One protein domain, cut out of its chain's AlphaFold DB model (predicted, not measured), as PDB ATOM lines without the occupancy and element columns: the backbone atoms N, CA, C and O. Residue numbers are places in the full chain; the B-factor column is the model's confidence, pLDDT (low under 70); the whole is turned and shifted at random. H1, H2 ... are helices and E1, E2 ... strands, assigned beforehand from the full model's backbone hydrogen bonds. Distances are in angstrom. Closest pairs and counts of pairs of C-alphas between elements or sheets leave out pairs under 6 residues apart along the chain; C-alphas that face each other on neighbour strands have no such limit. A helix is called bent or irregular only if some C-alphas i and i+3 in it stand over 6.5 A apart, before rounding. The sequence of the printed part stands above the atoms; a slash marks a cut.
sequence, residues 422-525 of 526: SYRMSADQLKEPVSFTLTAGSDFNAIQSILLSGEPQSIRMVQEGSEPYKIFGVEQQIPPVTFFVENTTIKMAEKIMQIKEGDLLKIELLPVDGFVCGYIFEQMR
ATOM      1  N   SER A 422     -24.025 -14.722  23.147       90.38
ATOM      2  CA  SER A 422     -23.493 -13.489  23.747       90.38
ATOM      3  C   SER A 422     -24.580 -12.571  24.320       90.38
ATOM      4  O   SER A 422     -24.281 -11.723  25.156       90.38
ATOM      5  N   TYR A 423     -25.841 -12.735  23.901       88.75
ATOM      6  CA  TYR A 423     -26.989 -12.019  24.472       88.75
ATOM      7  C   TYR A 423     -27.718 -12.778  25.590       88.75
ATOM      8  O   TYR A 423     -28.803 -12.366  25.996       88.75
ATOM      9  N   ARG A 424     -27.172 -13.895  26.083       90.38
ATOM     10  CA  ARG A 424     -27.732 -14.604  27.237       90.38
ATOM     11  C   ARG A 424     -27.230 -13.951  28.522       90.38
ATOM     12  O   ARG A 424     -26.025 -13.884  28.744       90.38
ATOM     13  N   MET A 425     -28.156 -13.493  29.356       91.75
ATOM     14  CA  MET A 425     -27.860 -12.727  30.563       91.75
ATOM     15  C   MET A 425     -28.552 -13.322  31.790       91.75
ATOM     16  O   MET A 425     -29.714 -13.731  31.712       91.75
ATOM     17  N   SER A 426     -27.848 -13.342  32.920       92.69
ATOM     18  CA  SER A 426     -28.405 -13.588  34.254       92.69
ATOM     19  C   SER A 426     -28.834 -12.281  34.930       92.69
ATOM     20  O   SER A 426     -28.520 -11.183  34.466       92.69
ATOM     21  N   ALA A 427     -29.570 -12.387  36.040       89.75
ATOM     22  CA  ALA A 427     -30.131 -11.230  36.740       89.75
ATOM     23  C   ALA A 427     -29.074 -10.197  37.178       89.75
ATOM     24  O   ALA A 427     -29.308  -8.997  37.073       89.75
ATOM     25  N   ASP A 428     -27.901 -10.649  37.626       90.88
ATOM     26  CA  ASP A 428     -26.784  -9.807  38.076       90.88
ATOM     27  C   ASP A 428     -26.110  -9.018  36.943       90.88
ATOM     28  O   ASP A 428     -25.415  -8.035  37.195       90.88
ATOM     29  N   GLN A 429     -26.336  -9.421  35.691       90.38
ATOM     30  CA  GLN A 429     -25.779  -8.766  34.509       90.38
ATOM     31  C   GLN A 429     -26.700  -7.667  33.954       90.38
ATOM     32  O   GLN A 429     -26.284  -6.897  33.081       90.38
ATOM     33  N   LEU A 430     -27.942  -7.572  34.439       87.19
ATOM     34  CA  LEU A 430     -28.894  -6.548  34.019       87.19
ATOM     35  C   LEU A 430     -28.528  -5.184  34.616       87.19
ATOM     36  O   LEU A 430     -28.409  -5.025  35.827       87.19
ATOM     37  N   LYS A 431     -28.397  -4.170  33.755       86.50
ATOM     38  CA  LYS A 431     -28.218  -2.774  34.193       86.50
ATOM     39  C   LYS A 431     -29.536  -2.110  34.587       86.50
ATOM     40  O   LYS A 431     -29.540  -1.211  35.420       86.50
ATOM     41  N   GLU A 432     -30.632  -2.547  33.974       85.88
ATOM     42  CA  GLU A 432     -31.983  -2.034  34.177       85.88
ATOM     43  C   GLU A 432     -32.986  -3.200  34.141       85.88
ATOM     44  O   GLU A 432     -32.698  -4.223  33.509       85.88
ATOM     45  N   PRO A 433     -34.158  -3.072  34.793       83.00
ATOM     46  CA  PRO A 433     -35.219  -4.066  34.696       83.00
ATOM     47  C   PRO A 433     -35.664  -4.270  33.247       83.00
ATOM     48  O   PRO A 433     -35.883  -3.306  32.507       83.00
ATOM     49  N   VAL A 434     -35.855  -5.528  32.849       87.88
ATOM     50  CA  VAL A 434     -36.405  -5.843  31.528       87.88
ATOM     51  C   VAL A 434     -37.848  -5.351  31.493       87.88
ATOM     52  O   VAL A 434     -38.688  -5.811  32.266       87.88
ATOM     53  N   SER A 435     -38.143  -4.400  30.611       87.81
ATOM     54  CA  SER A 435     -39.486  -3.847  30.467       87.81
ATOM     55  C   SER A 435     -39.855  -3.633  29.007       87.81
ATOM     56  O   SER A 435     -39.000  -3.373  28.164       87.81
ATOM     57  N   PHE A 436     -41.141  -3.771  28.708       86.94
ATOM     58  CA  PHE A 436     -41.707  -3.571  27.376       86.94
ATOM     59  C   PHE A 436     -43.167  -3.134  27.492       86.94
ATOM     60  O   PHE A 436     -43.788  -3.238  28.553       86.94
ATOM     61  N   THR A 437     -43.705  -2.625  26.389       86.50
ATOM     62  CA  THR A 437     -45.098  -2.194  26.295       86.50
ATOM     63  C   THR A 437     -45.874  -3.210  25.469       86.50
ATOM     64  O   THR A 437     -45.472  -3.514  24.349       86.50
ATOM     65  N   LEU A 438     -46.976  -3.725  26.010       83.88
ATOM     66  CA  LEU A 438     -47.927  -4.551  25.266       83.88
ATOM     67  C   LEU A 438     -49.184  -3.749  24.948       83.88
ATOM     68  O   LEU A 438     -49.604  -2.922  25.750       83.88
ATOM     69  N   THR A 439     -49.820  -4.035  23.818       86.38
ATOM     70  CA  THR A 439     -51.166  -3.532  23.522       86.38
ATOM     71  C   THR A 439     -52.190  -4.564  23.980       86.38
ATOM     72  O   THR A 439     -52.106  -5.732  23.593       86.38
ATOM     73  N   ALA A 440     -53.151  -4.159  24.808       84.50
ATOM     74  CA  ALA A 440     -54.209  -5.039  25.285       84.50
ATOM     75  C   ALA A 440     -55.126  -5.463  24.125       84.50
ATOM     76  O   ALA A 440     -55.780  -4.627  23.503       84.50
ATOM     77  N   GLY A 441     -55.176  -6.764  23.836       83.62
ATOM     78  CA  GLY A 441     -56.139  -7.350  22.899       83.62
ATOM     79  C   GLY A 441     -57.490  -7.648  23.554       83.62
ATOM     80  O   GLY A 441     -57.626  -7.581  24.779       83.62
ATOM     81  N   SER A 442     -58.476  -8.049  22.749       82.81
ATOM     82  CA  SER A 442     -59.823  -8.429  23.211       82.81
ATOM     83  C   SER A 442     -59.817  -9.505  24.309       82.81
ATOM     84  O   SER A 442     -60.670  -9.492  25.196       82.81
ATOM     85  N   ASP A 443     -58.814 -10.389  24.301       80.62
ATOM     86  CA  ASP A 443     -58.681 -11.511  25.240       80.62
ATOM     87  C   ASP A 443     -57.837 -11.196  26.487       80.62
ATOM     88  O   ASP A 443     -57.607 -12.078  27.319       80.62
ATOM     89  N   PHE A 444     -57.375  -9.953  26.672       79.69
ATOM     90  CA  PHE A 444     -56.464  -9.608  27.772       79.69
ATOM     91  C   PHE A 444     -57.029  -9.979  29.154       79.69
ATOM     92  O   PHE A 444     -56.336 -10.565  29.988       79.69
ATOM     93  N   ASN A 445     -58.319  -9.714  29.380       75.88
ATOM     94  CA  ASN A 445     -58.988 -10.030  30.645       75.88
ATOM     95  C   ASN A 445     -59.021 -11.539  30.943       75.88
ATOM     96  O   ASN A 445     -59.054 -11.929  32.109       75.88
ATOM     97  N   ALA A 446     -58.974 -12.398  29.918       76.25
ATOM     98  CA  ALA A 446     -58.954 -13.850  30.093       76.25
ATOM     99  C   ALA A 446     -57.588 -14.360  30.586       76.25
ATOM    100  O   ALA A 446     -57.530 -15.322  31.351       76.25
ATOM    101  N   ILE A 447     -56.495 -13.698  30.193       75.38
ATOM    102  CA  ILE A 447     -55.120 -14.092  30.551       75.38
ATOM    103  C   ILE A 447     -54.550 -13.310  31.742       75.38
ATOM    104  O   ILE A 447     -53.499 -13.669  32.271       75.38
ATOM    105  N   GLN A 448     -55.248 -12.271  32.209       76.75
ATOM    106  CA  GLN A 448     -54.804 -11.401  33.299       76.75
ATOM    107  C   GLN A 448     -54.482 -12.162  34.595       76.75
ATOM    108  O   GLN A 448     -53.492 -11.859  35.258       76.75
ATOM    109  N   SER A 449     -55.297 -13.161  34.949       76.06
ATOM    110  CA  SER A 449     -55.081 -13.985  36.148       76.06
ATOM    111  C   SER A 449     -53.800 -14.821  36.069       76.06
ATOM    112  O   SER A 449     -53.137 -15.022  37.083       76.06
ATOM    113  N   ILE A 450     -53.424 -15.255  34.863       78.50
ATOM    114  CA  ILE A 450     -52.188 -15.996  34.607       78.50
ATOM    115  C   ILE A 450     -51.004 -15.040  34.735       78.50
ATOM    116  O   ILE A 450     -50.094 -15.306  35.517       78.50
ATOM    117  N   LEU A 451     -51.059 -13.894  34.045       77.12
ATOM    118  CA  LEU A 451     -49.994 -12.885  34.046       77.12
ATOM    119  C   LEU A 451     -49.671 -12.374  35.458       77.12
ATOM    120  O   LEU A 451     -48.505 -12.189  35.787       77.12
ATOM    121  N   LEU A 452     -50.685 -12.193  36.307       76.69
ATOM    122  CA  LEU A 452     -50.554 -11.599  37.645       76.69
ATOM    123  C   LEU A 452     -50.631 -12.620  38.790       76.69
ATOM    124  O   LEU A 452     -50.870 -12.239  39.935       76.69
ATOM    125  N   SER A 453     -50.433 -13.907  38.498       80.38
ATOM    126  CA  SER A 453     -50.485 -14.987  39.496       80.38
ATOM    127  C   SER A 453     -49.443 -14.849  40.615       80.38
ATOM    128  O   SER A 453     -49.647 -15.385  41.700       80.38
ATOM    129  N   GLY A 454     -48.339 -14.133  40.366       80.06
ATOM    130  CA  GLY A 454     -47.200 -14.021  41.286       80.06
ATOM    131  C   GLY A 454     -46.272 -15.242  41.280       80.06
ATOM    132  O   GLY A 454     -45.214 -15.199  41.902       80.06
ATOM    133  N   GLU A 455     -46.636 -16.295  40.549       87.56
ATOM    134  CA  GLU A 455     -45.806 -17.480  40.336       87.56
ATOM    135  C   GLU A 455     -44.702 -17.205  39.298       87.56
ATOM    136  O   GLU A 455     -44.912 -16.383  38.397       87.56
ATOM    137  N   PRO A 456     -43.539 -17.883  39.374       90.69
ATOM    138  CA  PRO A 456     -42.506 -17.803  38.346       90.69
ATOM    139  C   PRO A 456     -43.019 -18.259  36.974       90.69
ATOM    140  O   PRO A 456     -43.646 -19.310  36.835       90.69
ATOM    141  N   GLN A 457     -42.719 -17.475  35.944       89.69
ATOM    142  CA  GLN A 457     -43.173 -17.672  34.570       89.69
ATOM    143  C   GLN A 457     -42.001 -17.646  33.590       89.69
ATOM    144  O   GLN A 457     -40.942 -17.075  33.865       89.69
ATOM    145  N   SER A 458     -42.240 -18.229  32.415       90.75
ATOM    146  CA  SER A 458     -41.362 -18.118  31.254       90.75
ATOM    147  C   SER A 458     -42.079 -17.378  30.135       90.75
ATOM    148  O   SER A 458     -43.190 -17.742  29.746       90.75
ATOM    149  N   ILE A 459     -41.434 -16.345  29.604       89.19
ATOM    150  CA  ILE A 459     -41.968 -15.483  28.552       89.19
ATOM    151  C   ILE A 459     -41.191 -15.741  27.271       89.19
ATOM    152  O   ILE A 459     -39.967 -15.881  27.270       89.19
ATOM    153  N   ARG A 460     -41.920 -15.798  26.159       89.94
ATOM    154  CA  ARG A 460     -41.352 -15.965  24.827       89.94
ATOM    155  C   ARG A 460     -42.009 -14.993  23.865       89.94
ATOM    156  O   ARG A 460     -43.230 -14.952  23.778       89.94
ATOM    157  N   MET A 461     -41.188 -14.265  23.123       87.94
ATOM    158  CA  MET A 461     -41.623 -13.389  22.041       87.94
ATOM    159  C   MET A 461     -40.872 -13.793  20.781       87.94
ATOM    160  O   MET A 461     -39.665 -13.573  20.668       87.94
ATOM    161  N   VAL A 462     -41.579 -14.459  19.873       88.12
ATOM    162  CA  VAL A 462     -41.034 -14.899  18.586       88.12
ATOM    163  C   VAL A 462     -41.184 -13.745  17.604       88.12
ATOM    164  O   VAL A 462     -42.262 -13.165  17.499       88.12
ATOM    165  N   GLN A 463     -40.112 -13.407  16.897       85.19
ATOM    166  CA  GLN A 463     -40.165 -12.411  15.835       85.19
ATOM    167  C   GLN A 463     -41.138 -12.856  14.731       85.19
ATOM    168  O   GLN A 463     -40.943 -13.903  14.112       85.19
ATOM    169  N   GLU A 464     -42.172 -12.057  14.462       76.06
ATOM    170  CA  GLU A 464     -43.062 -12.259  13.316       76.06
ATOM    171  C   GLU A 464     -42.429 -11.663  12.060       76.06
ATOM    172  O   GLU A 464     -42.310 -10.448  11.967       76.06
ATOM    173  N   GLY A 465     -42.032 -12.521  11.113       66.06
ATOM    174  CA  GLY A 465     -41.570 -12.132   9.776       66.06
ATOM    175  C   GLY A 465     -40.392 -11.149   9.761       66.06
ATOM    176  O   GLY A 465     -40.558  -9.947   9.929       66.06
ATOM    177  N   SER A 466     -39.180 -11.625   9.479       68.81
ATOM    178  CA  SER A 466     -38.064 -10.727   9.162       68.81
ATOM    179  C   SER A 466     -38.025 -10.433   7.666       68.81
ATOM    180  O   SER A 466     -38.181 -11.348   6.855       68.81
ATOM    181  N   GLU A 467     -37.737  -9.186   7.290       77.94
ATOM    182  CA  GLU A 467     -37.254  -8.911   5.936       77.94
ATOM    183  C   GLU A 467     -36.025  -9.793   5.642       77.94
ATOM    184  O   GLU A 467     -35.218 -10.043   6.548       77.94
ATOM    185  N   PRO A 468     -35.879 -10.307   4.408       84.50
ATOM    186  CA  PRO A 468     -34.737 -11.138   4.062       84.50
ATOM    187  C   PRO A 468     -33.433 -10.357   4.239       84.50
ATOM    188  O   PRO A 468     -33.312  -9.194   3.848       84.50
ATOM    189  N   TYR A 469     -32.423 -11.015   4.801       89.38
ATOM    190  CA  TYR A 469     -31.106 -10.414   4.963       89.38
ATOM    191  C   TYR A 469     -30.385 -10.437   3.623       89.38
ATOM    192  O   TYR A 469     -30.204 -11.498   3.031       89.38
ATOM    193  N   LYS A 470     -29.915  -9.286   3.148       90.38
ATOM    194  CA  LYS A 470     -29.103  -9.234   1.933       90.38
ATOM    195  C   LYS A 470     -27.639  -9.524   2.269       90.38
ATOM    196  O   LYS A 470     -26.921  -8.643   2.734       90.38
ATOM    197  N   ILE A 471     -27.195 -10.756   2.032       93.81
ATOM    198  CA  ILE A 471     -25.819 -11.206   2.287       93.81
ATOM    199  C   ILE A 471     -25.143 -11.486   0.945       93.81
ATOM    200  O   ILE A 471     -25.654 -12.270   0.149       93.81
ATOM    201  N   PHE A 472     -24.007 -10.833   0.676       93.94
ATOM    202  CA  PHE A 472     -23.322 -10.903  -0.629       93.94
ATOM    203  C   PHE A 472     -24.250 -10.620  -1.826       93.94
ATOM    204  O   PHE A 472     -24.125 -11.204  -2.897       93.94
ATOM    205  N   GLY A 473     -25.212  -9.713  -1.639       88.38
ATOM    206  CA  GLY A 473     -26.162  -9.311  -2.677       88.38
ATOM    207  C   GLY A 473     -27.351 -10.254  -2.861       88.38
ATOM    208  O   GLY A 473     -28.280  -9.889  -3.580       88.38
ATOM    209  N   VAL A 474     -27.360 -11.404  -2.184       91.56
ATOM    210  CA  VAL A 474     -28.419 -12.415  -2.250       91.56
ATOM    211  C   VAL A 474     -29.320 -12.300  -1.024       91.56
ATOM    212  O   VAL A 474     -28.839 -12.175   0.101       91.56
ATOM    213  N   GLU A 475     -30.632 -12.339  -1.243       92.88
ATOM    214  CA  GLU A 475     -31.617 -12.404  -0.165       92.88
ATOM    215  C   GLU A 475     -31.557 -13.767   0.528       92.88
ATOM    216  O   GLU A 475     -31.752 -14.812  -0.092       92.88
ATOM    217  N   GLN A 476     -31.275 -13.744   1.825       91.00
ATOM    218  CA  GLN A 476     -31.172 -14.909   2.688       91.00
ATOM    219  C   GLN A 476     -32.324 -14.901   3.684       91.00
ATOM    220  O   GLN A 476     -32.533 -13.931   4.420       91.00
ATOM    221  N   GLN A 477     -33.064 -16.005   3.715       89.38
ATOM    222  CA  GLN A 477     -34.105 -16.215   4.710       89.38
ATOM    223  C   GLN A 477     -33.461 -16.684   6.010       89.38
ATOM    224  O   GLN A 477     -32.904 -17.779   6.086       89.38
ATOM    225  N   ILE A 478     -33.523 -15.827   7.025       89.00
ATOM    226  CA  ILE A 478     -33.001 -16.119   8.354       89.00
ATOM    227  C   ILE A 478     -34.154 -16.642   9.225       89.00
ATOM    228  O   ILE A 478     -35.230 -16.044   9.232       89.00
ATOM    229  N   PRO A 479     -33.968 -17.758   9.952       88.25
ATOM    230  CA  PRO A 479     -34.972 -18.278  10.869       88.25
ATOM    231  C   PRO A 479     -35.374 -17.247  11.934       88.25
ATOM    232  O   PRO A 479     -34.519 -16.475  12.378       88.25
ATOM    233  N   PRO A 480     -36.629 -17.279  12.419       89.00
ATOM    234  CA  PRO A 480     -37.093 -16.364  13.453       89.00
ATOM    235  C   PRO A 480     -36.220 -16.403  14.710       89.00
ATOM    236  O   PRO A 480     -35.894 -17.474  15.245       89.00
ATOM    237  N   VAL A 481     -35.880 -15.217  15.206       90.62
ATOM    238  CA  VAL A 481     -35.247 -15.038  16.510       90.62
ATOM    239  C   VAL A 481     -36.341 -14.963  17.569       90.62
ATOM    240  O   VAL A 481     -37.360 -14.298  17.394       90.62
ATOM    241  N   THR A 482     -36.131 -15.637  18.692       91.81
ATOM    242  CA  THR A 482     -36.999 -15.524  19.861       91.81
ATOM    243  C   THR A 482     -36.274 -14.816  20.986       91.81
ATOM    244  O   THR A 482     -35.216 -15.274  21.424       91.81
ATOM    245  N   PHE A 483     -36.891 -13.760  21.505       92.12
ATOM    246  CA  PHE A 483     -36.566 -13.247  22.826       92.12
ATOM    247  C   PHE A 483     -37.204 -14.156  23.879       92.12
ATOM    248  O   PHE A 483     -38.404 -14.442  23.824       92.12
ATOM    249  N   PHE A 484     -36.404 -14.649  24.819       92.19
ATOM    250  CA  PHE A 484     -36.871 -15.514  25.896       92.19
ATOM    251  C   PHE A 484     -36.493 -14.945  27.257       92.19
ATOM    252  O   PHE A 484     -35.448 -14.312  27.416       92.19
ATOM    253  N   VAL A 485     -37.347 -15.219  28.237       93.12
ATOM    254  CA  VAL A 485     -37.107 -14.974  29.656       93.12
ATOM    255  C   VAL A 485     -37.590 -16.192  30.427       93.12
ATOM    256  O   VAL A 485     -38.712 -16.645  30.221       93.12
ATOM    257  N   GLU A 486     -36.754 -16.720  31.306       93.69
ATOM    258  CA  GLU A 486     -37.053 -17.841  32.195       93.69
ATOM    259  C   GLU A 486     -36.977 -17.367  33.645       93.69
ATOM    260  O   GLU A 486     -36.160 -16.502  33.965       93.69
ATOM    261  N   ASN A 487     -37.814 -17.942  34.514       93.12
ATOM    262  CA  ASN A 487     -37.870 -17.644  35.948       93.12
ATOM    263  C   ASN A 487     -38.030 -16.143  36.240       93.12
ATOM    264  O   ASN A 487     -37.165 -15.507  36.845       93.12
ATOM    265  N   THR A 488     -39.160 -15.569  35.812       92.69
ATOM    266  CA  THR A 488     -39.532 -14.172  36.089       92.69
ATOM    267  C   THR A 488     -40.951 -14.049  36.648       92.69
ATOM    268  O   THR A 488     -41.796 -14.895  36.382       92.69
ATOM    269  N   THR A 489     -41.233 -12.985  37.399       90.88
ATOM    270  CA  THR A 489     -42.607 -12.569  37.730       90.88
ATOM    271  C   THR A 489     -42.932 -11.250  37.037       90.88
ATOM    272  O   THR A 489     -42.056 -10.412  36.824       90.88
ATOM    273  N   ILE A 490     -44.194 -11.060  36.656       88.38
ATOM    274  CA  ILE A 490     -44.633  -9.876  35.915       88.38
ATOM    275  C   ILE A 490     -45.192  -8.838  36.884       88.38
ATOM    276  O   ILE A 490     -46.105  -9.109  37.666       88.38
ATOM    277  N   LYS A 491     -44.681  -7.612  36.786       85.56
ATOM    278  CA  LYS A 491     -45.205  -6.438  37.475       85.56
ATOM    279  C   LYS A 491     -45.752  -5.449  36.453       85.56
ATOM    280  O   LYS A 491     -45.043  -5.006  35.553       85.56
ATOM    281  N   MET A 492     -47.016  -5.066  36.614       78.50
ATOM    282  CA  MET A 492     -47.627  -3.997  35.821       78.50
ATOM    283  C   MET A 492     -47.588  -2.673  36.580       78.50
ATOM    284  O   MET A 492     -47.837  -2.630  37.786       78.50
ATOM    285  N   ALA A 493     -47.305  -1.585  35.865       67.25
ATOM    286  CA  ALA A 493     -47.308  -0.240  36.442       67.25
ATOM    287  C   ALA A 493     -48.729   0.322  36.672       67.25
ATOM    288  O   ALA A 493     -48.916   1.222  37.491       67.25
ATOM    289  N   GLU A 494     -49.734  -0.205  35.967       66.50
ATOM    290  CA  GLU A 494     -51.100   0.328  35.932       66.50
ATOM    291  C   GLU A 494     -52.068  -0.442  36.842       66.50
ATOM    292  O   GLU A 494     -51.969  -1.657  37.029       66.50
ATOM    293  N   LYS A 495     -53.041   0.273  37.426       63.03
ATOM    294  CA  LYS A 495     -54.072  -0.337  38.276       63.03
ATOM    295  C   LYS A 495     -55.070  -1.126  37.419       63.03
ATOM    296  O   LYS A 495     -55.873  -0.551  36.697       63.03
ATOM    297  N   ILE A 496     -55.064  -2.437  37.632       58.53
ATOM    298  CA  ILE A 496     -55.836  -3.549  37.036       58.53
ATOM    299  C   ILE A 496     -57.342  -3.327  36.767       58.53
ATOM    300  O   ILE A 496     -57.930  -4.090  36.009       58.53
ATOM    301  N   MET A 497     -58.003  -2.329  37.359       58.62
ATOM    302  CA  MET A 497     -59.471  -2.321  37.433       58.62
ATOM    303  C   MET A 497     -60.216  -1.993  36.122       58.62
ATOM    304  O   MET A 497     -61.410  -2.279  36.073       58.62
ATOM    305  N   GLN A 498     -59.587  -1.417  35.084       64.25
ATOM    306  CA  GLN A 498     -60.277  -1.040  33.829       64.25
ATOM    307  C   GLN A 498     -59.361  -1.029  32.585       64.25
ATOM    308  O   GLN A 498     -59.216   0.012  31.951       64.25
ATOM    309  N   ILE A 499     -58.756  -2.165  32.224       72.88
ATOM    310  CA  ILE A 499     -57.994  -2.283  30.964       72.88
ATOM    311  C   ILE A 499     -58.968  -2.522  29.801       72.88
ATOM    312  O   ILE A 499     -59.792  -3.440  29.851       72.88
ATOM    313  N   LYS A 500     -58.895  -1.681  28.770       80.12
ATOM    314  CA  LYS A 500     -59.680  -1.767  27.533       80.12
ATOM    315  C   LYS A 500     -58.813  -2.255  26.377       80.12
ATOM    316  O   LYS A 500     -57.595  -2.110  26.383       80.12
ATOM    317  N   GLU A 501     -59.465  -2.820  25.365       84.94
ATOM    318  CA  GLU A 501     -58.802  -3.153  24.105       84.94
ATOM    319  C   GLU A 501     -58.148  -1.899  23.502       84.94
ATOM    320  O   GLU A 501     -58.776  -0.842  23.415       84.94
ATOM    321  N   GLY A 502     -56.881  -2.024  23.113       83.38
ATOM    322  CA  GLY A 502     -56.060  -0.927  22.601       83.38
ATOM    323  C   GLY A 502     -55.244  -0.173  23.656       83.38
ATOM    324  O   GLY A 502     -54.399   0.635  23.270       83.38
ATOM    325  N   ASP A 503     -55.434  -0.435  24.953       85.88
ATOM    326  CA  ASP A 503     -54.615   0.186  26.000       85.88
ATOM    327  C   ASP A 503     -53.157  -0.297  25.924       85.88
ATOM    328  O   ASP A 503     -52.877  -1.469  25.663       85.88
ATOM    329  N   LEU A 504     -52.218   0.621  26.164       85.56
ATOM    330  CA  LEU A 504     -50.785   0.338  26.194       85.56
ATOM    331  C   LEU A 504     -50.350   0.036  27.627       85.56
ATOM    332  O   LEU A 504     -50.333   0.928  28.463       85.56
ATOM    333  N   LEU A 505     -49.945  -1.202  27.880       84.50
ATOM    334  CA  LEU A 505     -49.586  -1.707  29.198       84.50
ATOM    335  C   LEU A 505     -48.070  -1.768  29.347       84.50
ATOM    336  O   LEU A 505     -47.405  -2.548  28.660       84.50
ATOM    337  N   LYS A 506     -47.515  -0.998  30.286       86.69
ATOM    338  CA  LYS A 506     -46.096  -1.126  30.647       86.69
ATOM    339  C   LYS A 506     -45.882  -2.314  31.586       86.69
ATOM    340  O   LYS A 506     -46.365  -2.317  32.723       86.69
ATOM    341  N   ILE A 507     -45.107  -3.284  31.112       86.25
ATOM    342  CA  ILE A 507     -44.737  -4.499  31.836       86.25
ATOM    343  C   ILE A 507     -43.279  -4.412  32.269       86.25
ATOM    344  O   ILE A 507     -42.403  -4.092  31.471       86.25
ATOM    345  N   GLU A 508     -43.035  -4.710  33.539       89.88
ATOM    346  CA  GLU A 508     -41.717  -4.868  34.140       89.88
ATOM    347  C   GLU A 508     -41.551  -6.332  34.568       89.88
ATOM    348  O   GLU A 508     -42.411  -6.891  35.253       89.88
ATOM    349  N   LEU A 509     -40.458  -6.963  34.149       90.75
ATOM    350  CA  LEU A 509     -40.114  -8.331  34.517       90.75
ATOM    351  C   LEU A 509     -39.188  -8.319  35.726       90.75
ATOM    352  O   LEU A 509     -38.097  -7.747  35.685       90.75
ATOM    353  N   LEU A 510     -39.623  -8.964  36.803       90.00
ATOM    354  CA  LEU A 510     -38.858  -9.099  38.032       90.00
ATOM    355  C   LEU A 510     -38.117 -10.444  38.018       90.00
ATOM    356  O   LEU A 510     -38.767 -11.491  37.889       90.00
ATOM    357  N   PRO A 511     -36.778 -10.448  38.129       91.94
ATOM    358  CA  PRO A 511     -36.006 -11.681  38.215       91.94
ATOM    359  C   PRO A 511     -36.361 -12.509  39.454       91.94
ATOM    360  O   PRO A 511     -36.528 -11.957  40.541       91.94
ATOM    361  N   VAL A 512     -36.432 -13.832  39.295       92.69
ATOM    362  CA  VAL A 512     -36.493 -14.805  40.401       92.69
ATOM    363  C   VAL A 512     -35.257 -15.711  40.345       92.69
ATOM    364  O   VAL A 512     -34.468 -15.635  39.400       92.69
ATOM    365  N   ASP A 513     -35.048 -16.562  41.351       92.06
ATOM    366  CA  ASP A 513     -33.921 -17.500  41.357       92.06
ATOM    367  C   ASP A 513     -33.904 -18.352  40.078       92.06
ATOM    368  O   ASP A 513     -34.903 -18.958  39.690       92.06
ATOM    369  N   GLY A 514     -32.751 -18.378  39.403       91.38
ATOM    370  CA  GLY A 514     -32.599 -19.024  38.099       91.38
ATOM    371  C   GLY A 514     -33.004 -18.160  36.898       91.38
ATOM    372  O   GLY A 514     -33.131 -18.705  35.802       91.38
ATOM    373  N   PHE A 515     -33.212 -16.849  37.072       94.25
ATOM    374  CA  PHE A 515     -33.541 -15.938  35.973       94.25
ATOM    375  C   PHE A 515     -32.485 -15.948  34.869       94.25
ATOM    376  O   PHE A 515     -31.292 -15.740  35.118       94.25
ATOM    377  N   VAL A 516     -32.958 -16.103  33.636       93.38
ATOM    378  CA  VAL A 516     -32.154 -15.965  32.423       93.38
ATOM    379  C   VAL A 516     -33.003 -15.300  31.350       93.38
ATOM    380  O   VAL A 516     -34.130 -15.723  31.104       93.38
ATOM    381  N   CYS A 517     -32.448 -14.311  30.657       93.50
ATOM    382  CA  CYS A 517     -33.048 -13.778  29.438       93.50
ATOM    383  C   CYS A 517     -32.051 -13.739  28.284       93.50
ATOM    384  O   CYS A 517     -30.837 -13.732  28.494       93.50
ATOM    385  N   GLY A 518     -32.555 -13.682  27.057       92.88
ATOM    386  CA  GLY A 518     -31.715 -13.476  25.887       92.88
ATOM    387  C   GLY A 518     -32.440 -13.715  24.576       92.88
ATOM    388  O   GLY A 518     -33.668 -13.762  24.516       92.88
ATOM    389  N   TYR A 519     -31.649 -13.885  23.524       92.56
ATOM    390  CA  TYR A 519     -32.124 -14.162  22.176       92.56
ATOM    391  C   TYR A 519     -31.601 -15.519  21.715       92.56
ATOM    392  O   TYR A 519     -30.455 -15.872  21.994       92.56
ATOM    393  N   ILE A 520     -32.434 -16.279  21.007       91.88
ATOM    394  CA  ILE A 520     -32.060 -17.566  20.411       91.88
ATOM    395  C   ILE A 520     -32.806 -17.778  19.094       91.88
ATOM    396  O   ILE A 520     -33.962 -17.376  18.964       91.88
ATOM    397  N   PHE A 521     -32.175 -18.431  18.119       89.38
ATOM    398  CA  PHE A 521     -32.882 -18.899  16.925       89.38
ATOM    399  C   PHE A 521     -33.828 -20.038  17.288       89.38
ATOM    400  O   PHE A 521     -33.427 -20.977  17.976       89.38
ATOM    401  N   GLU A 522     -35.060 -19.996  16.785       80.62
ATOM    402  CA  GLU A 522     -36.081 -20.988  17.143       80.62
ATOM    403  C   GLU A 522     -35.642 -22.429  16.833       80.62
ATOM    404  O   GLU A 522     -35.858 -23.335  17.632       80.62
ATOM    405  N   GLN A 523     -34.923 -22.623  15.727       78.06
ATOM    406  CA  GLN A 523     -34.392 -23.925  15.310       78.06
ATOM    407  C   GLN A 523     -33.186 -24.430  16.125       78.06
ATOM    408  O   GLN A 523     -32.800 -25.585  15.977       78.06
ATOM    409  N   MET A 524     -32.548 -23.567  16.925       76.38
ATOM    410  CA  MET A 524     -31.380 -23.914  17.753       76.38
ATOM    411  C   MET A 524     -31.764 -24.186  19.213       76.38
ATOM    412  O   MET A 524     -30.884 -24.344  20.060       76.38
ATOM    413  N   ARG A 525     -33.065 -24.225  19.526       66.56
ATOM    414  CA  ARG A 525     -33.537 -24.636  20.848       66.56
ATOM    415  C   ARG A 525     -33.257 -26.130  21.082       66.56
ATOM    416  O   ARG A 525     -33.401 -26.909  20.139       66.56
TER     417      ARG A 525
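This is residues 422 to 525 of the 526 residues of an uncharacterized protein of Deefgea sp. CFH1-16 (UniProt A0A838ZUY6). One twisted sheet of four strands is folded into two wings by sharp bends in its two inner strands, E5 and E6, and a small hairpin, E3 and E4, reaches out well beyond it. One wing holds E1 with the earlier part of E6 and the later part of E5; the other holds E2 with the earlier part of E5 and the later part of E6. The short helix H1 only grazes the sheet, far from the hairpin. The printed part has 104 residues, with one named helix and six named strands in the order E1 H1 E2 E3 E4 E5 E6; the sheet runs E1, E6, E5, E2, all antiparallel, and the class is mostly strand. The whole is loose, with a radius of gyration of the C-alphas of 16.4 A, and elongated, spanning 53 by 34 by 23 A.

Residues 422 to 433 hold no named element. E1, residues 434 to 439, begins at C-alpha 434 at (-36.405, -5.843, 31.528) and is 17.0 A long. H1 is residues 444 to 451, and E2, residues 457 to 462, is 16.4 A long. E3 is residues 469 to 471 and E4 residues 474 to 476. E5, residues 481 to 492, measures 25.5 A and bends by 93 degrees at residue 487. E6, residues 504 to 521, measures 27.9 A, bends by 120 degrees at residue 513 and ends at C-alpha 521 at (-32.882, -18.899, 16.925).

E1, an edge strand, is antiparallel to E6, with N 438 and O 505 at 2.9 A. E5 and E6 form a hairpin; N 491 and O 508 are 2.8 A apart before E6's bend, and N 484 and O 518 are 2.9 A apart after it. E2, the other edge strand, is antiparallel to E5, with N 461 and O 483 at 2.9 A. Residues 425 to 426 pair antiparallel with residues 516 to 517 of E6. H1 only grazes the sheet with residues 450 to 451; its closest C-alphas to E5 are those of Leu 451 and Ile 490, 6.4 A apart. H1 is irregular, with C-alphas 446 and 449 at 7.2 A, and 2 of its 4 O i to N i+4 pairs are within hydrogen-bond range. E3 and E4 form a hairpin, with N 471 and O 474 at 2.9 A; both are apart from E2 and E5.

The C-alphas farthest apart, those of Phe 472 and Met 497, are 53.2 A from each other. The printed part has no cut. The link from E5 to E6, 11 residues, is long. The mean pLDDT of the printed part is 84.9; residues 465 to 466, 493 to 498 and 525 are under 70.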